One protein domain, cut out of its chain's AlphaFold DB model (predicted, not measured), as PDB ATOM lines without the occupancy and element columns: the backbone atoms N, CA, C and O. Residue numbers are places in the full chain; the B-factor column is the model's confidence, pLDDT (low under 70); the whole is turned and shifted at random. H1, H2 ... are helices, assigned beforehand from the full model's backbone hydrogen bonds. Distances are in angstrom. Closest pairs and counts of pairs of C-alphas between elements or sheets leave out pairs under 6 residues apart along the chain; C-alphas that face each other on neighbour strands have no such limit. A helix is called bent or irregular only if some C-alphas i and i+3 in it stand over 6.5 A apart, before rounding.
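Overview. This is residues 4 to 49 of the 153 residues of an uncharacterized protein of Romboutsia weinsteinii (UniProt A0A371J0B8). The longest helix, H3, has the one-turn helix H2 packed on its side, while H1 lies toward one end of the model, near H3 but not in contact with it. A long loop, residues 24 to 36, makes the opposite end as it swings out from H2 and folds back to the first residue of H3. Reading along the printed part, you meet 46 residues with three named helices, H1, H2 and H3 in that order, and no named strand; the class is all helix. The whole is compact, with a radius of gyration of the C-alphas of 10.0 A, and its outline is elongated, with spans of 28 by 17 by 15 A.

Arrangement. Start at Lys 4 and go on to H1, residues 8 to 15; a tight link of 4 residues then brings you to H2, residues 20 to 23. H1 and H2 are apart, although they follow each other in the chain. From H2 a long link of 13 residues takes you to H3, residues 37 to 49. H2 and H3 touch, with 4 pairs of C-alphas within 8 A; look at Pro 20 and Leu 44, whose C-alphas are the closest of the two helices at 5.1 A. Their centres are 10.3 A apart. H1 touches no helix, but H1 and H3 are near each other, with no pair of C-alphas within 8 A and 8 pairs within 10 A. In the backbone of H1 every O i to N i+4 pair is within hydrogen-bond range, in H3 8 of 9 are, and H2 is too short for such a pair but has its one O i to N i+3 pair within range.

Along the chain. Find C-alpha 8 at (-22.420, 43.916, 0.928); from there H1 runs 10.3 A to C-alpha 15. Next find C-alpha 20 at (-34.018, 47.713, -6.515), where H2 begins; it reaches C-alpha 23 after 5.5 A. H3 begins at C-alpha 37, at (-27.474, 50.111, -16.325), and runs 19.0 A to C-alpha 49 at (-27.913, 52.170, 2.582). No helix is bent or irregular.

Size, cuts and confidence. The two C-alphas farthest apart are those of Asp 5 and Glu 35, at 29.4 A, while the first and last printed C-alphas, of Lys 4 and Lys 49, are 13.7 A apart. The printed part has no cut. In the long link, residues 24 to 36, the C-alphas lie 8 to 14 A from the mean of all C-alphas. Look at the B-factor column for residues 28 to 35: these 8 residues are under 70, and the mean pLDDT of the printed part is 78.9.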
ATOM      1  N   LYS A   4     -29.096  39.406   5.054       85.56
ATOM      2  CA  LYS A   4     -28.241  38.931   6.154       85.56
ATOM      3  C   LYS A   4     -27.412  37.686   5.815       85.56
ATOM      4  O   LYS A   4     -26.510  37.345   6.573       85.56
ATOM      5  N   ASP A   5     -27.688  37.037   4.685       86.25
ATOM      6  CA  ASP A   5     -26.941  35.860   4.231       86.25
ATOM      7  C   ASP A   5     -25.666  36.245   3.452       86.25
ATOM      8  O   ASP A   5     -24.788  35.404   3.268       86.25
ATOM      9  N   TYR A   6     -25.538  37.511   3.033       84.88
ATOM     10  CA  TYR A   6     -24.454  38.009   2.183       84.88
ATOM     11  C   TYR A   6     -23.746  39.201   2.829       84.88
ATOM     12  O   TYR A   6     -24.377  40.035   3.485       84.88
ATOM     13  N   THR A   7     -22.440  39.328   2.606       87.19
ATOM     14  CA  THR A   7     -21.760  40.618   2.779       87.19
ATOM     15  C   THR A   7     -22.206  41.587   1.683       87.19
ATOM     16  O   THR A   7     -22.662  41.181   0.608       87.19
ATOM     17  N   ARG A   8     -22.063  42.894   1.925       85.44
ATOM     18  CA  ARG A   8     -22.420  43.916   0.928       85.44
ATOM     19  C   ARG A   8     -21.669  43.713  -0.394       85.44
ATOM     20  O   ARG A   8     -22.260  43.874  -1.457       85.44
ATOM     21  N   LYS A   9     -20.393  43.327  -0.321       84.56
ATOM     22  CA  LYS A   9     -19.549  43.063  -1.491       84.56
ATOM     23  C   LYS A   9     -20.046  41.853  -2.288       84.56
ATOM     24  O   LYS A   9     -20.333  42.002  -3.470       84.56
ATOM     25  N   GLU A  10     -20.259  40.710  -1.633       86.62
ATOM     26  CA  GLU A  10     -20.796  39.498  -2.283       86.62
ATOM     27  C   GLU A  10     -22.167  39.750  -2.927       86.62
ATOM     28  O   GLU A  10     -22.456  39.253  -4.017       86.62
ATOM     29  N   PHE A  11     -23.020  40.539  -2.267       88.62
ATOM     30  CA  PHE A  11     -24.316  40.916  -2.820       88.62
ATOM     31  C   PHE A  11     -24.161  41.739  -4.103       88.62
ATOM     32  O   PHE A  11     -24.817  41.441  -5.100       88.62
ATOM     33  N   LEU A  12     -23.301  42.759  -4.093       86.75
ATOM     34  CA  LEU A  12     -23.082  43.622  -5.255       86.75
ATOM     35  C   LEU A  12     -22.416  42.871  -6.413       86.75
ATOM     36  O   LEU A  12     -22.800  43.078  -7.560       86.75
ATOM     37  N   GLU A  13     -21.490  41.954  -6.138       87.19
ATOM     38  CA  GLU A  13     -20.883  41.105  -7.172       87.19
ATOM     39  C   GLU A  13     -21.923  40.198  -7.841       87.19
ATOM     40  O   GLU A  13     -21.958  40.073  -9.065       87.19
ATOM     41  N   LYS A  14     -22.815  39.591  -7.049       86.19
ATOM     42  CA  LYS A  14     -23.796  38.626  -7.558       86.19
ATOM     43  C   LYS A  14     -25.041  39.271  -8.161       86.19
ATOM     44  O   LYS A  14     -25.638  38.703  -9.071       86.19
ATOM     45  N   TYR A  15     -25.455  40.428  -7.655       86.69
ATOM     46  CA  TYR A  15     -26.753  41.031  -7.960       86.69
ATOM     47  C   TYR A  15     -26.678  42.504  -8.373       86.69
ATOM     48  O   TYR A  15     -27.720  43.097  -8.635       86.69
ATOM     49  N   GLY A  16     -25.489  43.101  -8.484       79.88
ATOM     50  CA  GLY A  16     -25.303  44.525  -8.801       79.88
ATOM     51  C   GLY A  16     -25.771  44.968 -10.192       79.88
ATOM     52  O   GLY A  16     -25.765  46.160 -10.485       79.88
ATOM     53  N   HIS A  17     -26.178  44.023 -11.041       79.94
ATOM     54  CA  HIS A  17     -26.811  44.256 -12.343       79.94
ATOM     55  C   HIS A  17     -28.351  44.322 -12.264       79.94
ATOM     56  O   HIS A  17     -29.019  44.519 -13.274       79.94
ATOM     57  N   ASN A  18     -28.943  44.109 -11.085       83.44
ATOM     58  CA  ASN A  18     -30.390  44.107 -10.881       83.44
ATOM     59  C   ASN A  18     -30.863  45.402 -10.216       83.44
ATOM     60  O   ASN A  18     -30.242  45.883  -9.273       83.44
ATOM     61  N   CYS A  19     -32.008  45.924 -10.652       82.25
ATOM     62  CA  CYS A  19     -32.577  47.140 -10.073       82.25
ATOM     63  C   CYS A  19     -33.311  46.860  -8.745       82.25
ATOM     64  O   CYS A  19     -33.754  45.727  -8.524       82.25
ATOM     65  N   PRO A  20     -33.481  47.877  -7.872       81.12
ATOM     66  CA  PRO A  20     -34.018  47.713  -6.515       81.12
ATOM     67  C   PRO A  20     -35.358  46.960  -6.425       81.12
ATOM     68  O   PRO A  20     -35.556  46.189  -5.487       81.12
ATOM     69  N   ILE A  21     -36.244  47.113  -7.419       78.75
ATOM     70  CA  ILE A  21     -37.563  46.451  -7.468       78.75
ATOM     71  C   ILE A  21     -37.455  44.933  -7.365       78.75
ATOM     72  O   ILE A  21     -38.265  44.305  -6.694       78.75
ATOM     73  N   LYS A  22     -36.437  44.325  -7.995       81.31
ATOM     74  CA  LYS A  22     -36.251  42.863  -7.964       81.31
ATOM     75  C   LYS A  22     -36.025  42.327  -6.547       81.31
ATOM     76  O   LYS A  22     -36.054  41.117  -6.335       81.31
ATOM     77  N   PHE A  23     -35.779  43.221  -5.595       81.44
ATOM     78  CA  PHE A  23     -35.521  42.918  -4.199       81.44
ATOM     79  C   PHE A  23     -36.543  43.548  -3.247       81.44
ATOM     80  O   PHE A  23     -36.287  43.549  -2.043       81.44
ATOM     81  N   ASP A  24     -37.661  44.070  -3.768       79.44
ATOM     82  CA  ASP A  24     -38.687  44.803  -3.012       79.44
ATOM     83  C   ASP A  24     -38.110  45.995  -2.222       79.44
ATOM     84  O   ASP A  24     -38.565  46.333  -1.128       79.44
ATOM     85  N   LEU A  25     -37.056  46.622  -2.758       81.88
ATOM     86  CA  LEU A  25     -36.410  47.778  -2.143       81.88
ATOM     87  C   LEU A  25     -37.053  49.086  -2.619       81.88
ATOM     88  O   LEU A  25     -37.472  49.172  -3.776       81.88
ATOM     89  N   PRO A  26     -37.084  50.131  -1.770       75.00
ATOM     90  CA  PRO A  26     -37.640  51.420  -2.151       75.00
ATOM     91  C   PRO A  26     -36.872  51.997  -3.340       75.00
ATOM     92  O   PRO A  26     -35.643  52.114  -3.307       75.00
ATOM     93  N   VAL A  27     -37.613  52.354  -4.385       72.38
ATOM     94  CA  VAL A  27     -37.092  53.007  -5.584       72.38
ATOM     95  C   VAL A  27     -37.244  54.511  -5.400       72.38
ATOM     96  O   VAL A  27     -38.323  55.001  -5.064       72.38
ATOM     97  N   PHE A  28     -36.159  55.259  -5.584       68.75
ATOM     98  CA  PHE A  28     -36.246  56.715  -5.563       68.75
ATOM     99  C   PHE A  28     -36.932  57.212  -6.846       68.75
ATOM    100  O   PHE A  28     -36.674  56.650  -7.906       68.75
ATOM    101  N   PRO A  29     -37.717  58.307  -6.805       67.25
ATOM    102  CA  PRO A  29     -38.396  58.862  -7.988       67.25
ATOM    103  C   PRO A  29     -37.465  59.229  -9.156       67.25
ATOM    104  O   PRO A  29     -37.917  59.434 -10.275       67.25
ATOM    105  N   ILE A  30     -36.166  59.353  -8.872       63.94
ATOM    106  CA  ILE A  30     -35.113  59.684  -9.834       63.94
ATOM    107  C   ILE A  30     -34.725  58.459 -10.678       63.94
ATOM    108  O   ILE A  30     -34.132  58.641 -11.726       63.94
ATOM    109  N   CYS A  31     -35.073  57.242 -10.252       67.62
ATOM    110  CA  CYS A  31     -34.663  55.995 -10.890       67.62
ATOM    111  C   CYS A  31     -35.652  55.572 -11.984       67.62
ATOM    112  O   CYS A  31     -36.726  55.047 -11.686       67.62
ATOM    113  N   ARG A  32     -35.280  55.753 -13.252       64.31
ATOM    114  CA  ARG A  32     -35.990  55.235 -14.429       64.31
ATOM    115  C   ARG A  32     -35.575  53.792 -14.679       64.31
ATOM    116  O   ARG A  32     -34.670  53.474 -15.443       64.31
ATOM    117  N   GLU A  33     -36.222  52.930 -13.914       61.91
ATOM    118  CA  GLU A  33     -36.112  51.475 -13.838       61.91
ATOM    119  C   GLU A  33     -35.737  50.768 -15.159       61.91
ATOM    120  O   GLU A  33     -36.587  50.264 -15.885       61.91
ATOM    121  N   GLY A  34     -34.433  50.645 -15.419       57.59
ATOM    122  CA  GLY A  34     -33.901  49.741 -16.441       57.59
ATOM    123  C   GLY A  34     -33.649  50.339 -17.826       57.59
ATOM    124  O   GLY A  34     -33.358  49.565 -18.736       57.59
ATOM    125  N   GLU A  35     -33.707  51.663 -18.002       62.91
ATOM    126  CA  GLU A  35     -33.267  52.296 -19.262       62.91
ATOM    127  C   GLU A  35     -31.738  52.477 -19.328       62.91
ATOM    128  O   GLU A  35     -31.152  52.336 -20.401       62.91
ATOM    129  N   ASP A  36     -31.077  52.706 -18.184       74.12
ATOM    130  CA  ASP A  36     -29.614  52.793 -18.064       74.12
ATOM    131  C   ASP A  36     -29.091  51.892 -16.929       74.12
ATOM    132  O   ASP A  36     -29.508  51.973 -15.768       74.12
ATOM    133  N   GLU A  37     -28.133  51.025 -17.261       73.56
ATOM    134  CA  GLU A  37     -27.474  50.111 -16.325       73.56
ATOM    135  C   GLU A  37     -26.721  50.875 -15.221       73.56
ATOM    136  O   GLU A  37     -26.674  50.435 -14.065       73.56
ATOM    137  N   LYS A  38     -26.171  52.055 -15.541       77.12
ATOM    138  CA  LYS A  38     -25.473  52.901 -14.561       77.12
ATOM    139  C   LYS A  38     -26.440  53.523 -13.562       77.12
ATOM    140  O   LYS A  38     -26.164  53.521 -12.361       77.12
ATOM    141  N   GLU A  39     -27.576  54.015 -14.044       78.62
ATOM    142  CA  GLU A  39     -28.632  54.587 -13.210       78.62
ATOM    143  C   GLU A  39     -29.218  53.530 -12.267       78.62
ATOM    144  O   GLU A  39     -29.298  53.741 -11.055       78.62
ATOM    145  N   CYS A  40     -29.515  52.340 -12.795       79.62
ATOM    146  CA  CYS A  40     -29.991  51.200 -12.018       79.62
ATOM    147  C   CYS A  40     -29.020  50.820 -10.881       79.62
ATOM    148  O   CYS A  40     -29.453  50.622  -9.740       79.62
ATOM    149  N   ARG A  41     -27.707  50.784 -11.155       78.44
ATOM    150  CA  ARG A  41     -26.679  50.492 -10.142       78.44
ATOM    151  C   ARG A  41     -26.607  51.572  -9.063       78.44
ATOM    152  O   ARG A  41     -26.603  51.247  -7.876       78.44
ATOM    153  N   MET A  42     -26.608  52.844  -9.455       80.62
ATOM    154  CA  MET A  42     -26.602  53.975  -8.518       80.62
ATOM    155  C   MET A  42     -27.837  53.954  -7.600       80.62
ATOM    156  O   MET A  42     -27.751  54.238  -6.402       80.62
ATOM    157  N   CYS A  43     -28.992  53.594  -8.149       82.25
ATOM    158  CA  CYS A  43     -30.231  53.445  -7.399       82.25
ATOM    159  C   CYS A  43     -30.175  52.273  -6.416       82.25
ATOM    160  O   CYS A  43     -30.527  52.445  -5.250       82.25
ATOM    161  N   LEU A  44     -29.655  51.118  -6.844       84.31
ATOM    162  CA  LEU A  44     -29.423  49.971  -5.966       84.31
ATOM    163  C   LEU A  44     -28.510  50.339  -4.795       84.31
ATOM    164  O   LEU A  44     -28.875  50.117  -3.644       84.31
ATOM    165  N   GLU A  45     -27.361  50.959  -5.054       82.81
ATOM    166  CA  GLU A  45     -26.419  51.351  -4.000       82.81
ATOM    167  C   GLU A  45     -27.034  52.299  -2.962       82.81
ATOM    168  O   GLU A  45     -26.722  52.188  -1.769       82.81
ATOM    169  N   ASN A  46     -27.923  53.199  -3.393       83.06
ATOM    170  CA  ASN A  46     -28.652  54.097  -2.501       83.06
ATOM    171  C   ASN A  46     -29.716  53.368  -1.677       83.06
ATOM    172  O   ASN A  46     -29.770  53.571  -0.463       83.06
ATOM    173  N   SER A  47     -30.522  52.498  -2.286       83.31
ATOM    174  CA  SER A  47     -31.543  51.727  -1.565       83.31
ATOM    175  C   SER A  47     -30.923  50.752  -0.556       83.31
ATOM    176  O   SER A  47     -31.494  50.503   0.504       83.31
ATOM    177  N   LEU A  48     -29.711  50.260  -0.830       85.38
ATOM    178  CA  LEU A  48     -28.952  49.389   0.070       85.38
ATOM    179  C   LEU A  48     -28.382  50.093   1.312       85.38
ATOM    180  O   LEU A  48     -27.897  49.407   2.211       85.38
ATOM    181  N   LYS A  49     -28.426  51.430   1.409       80.75
ATOM    182  CA  LYS A  49     -27.913  52.170   2.582       80.75
ATOM    183  C   LYS A  49     -28.631  51.814   3.882       80.75
ATOM    184  O   LYS A  49     -28.013  51.858   4.940       80.75
TER     185      LYS A  49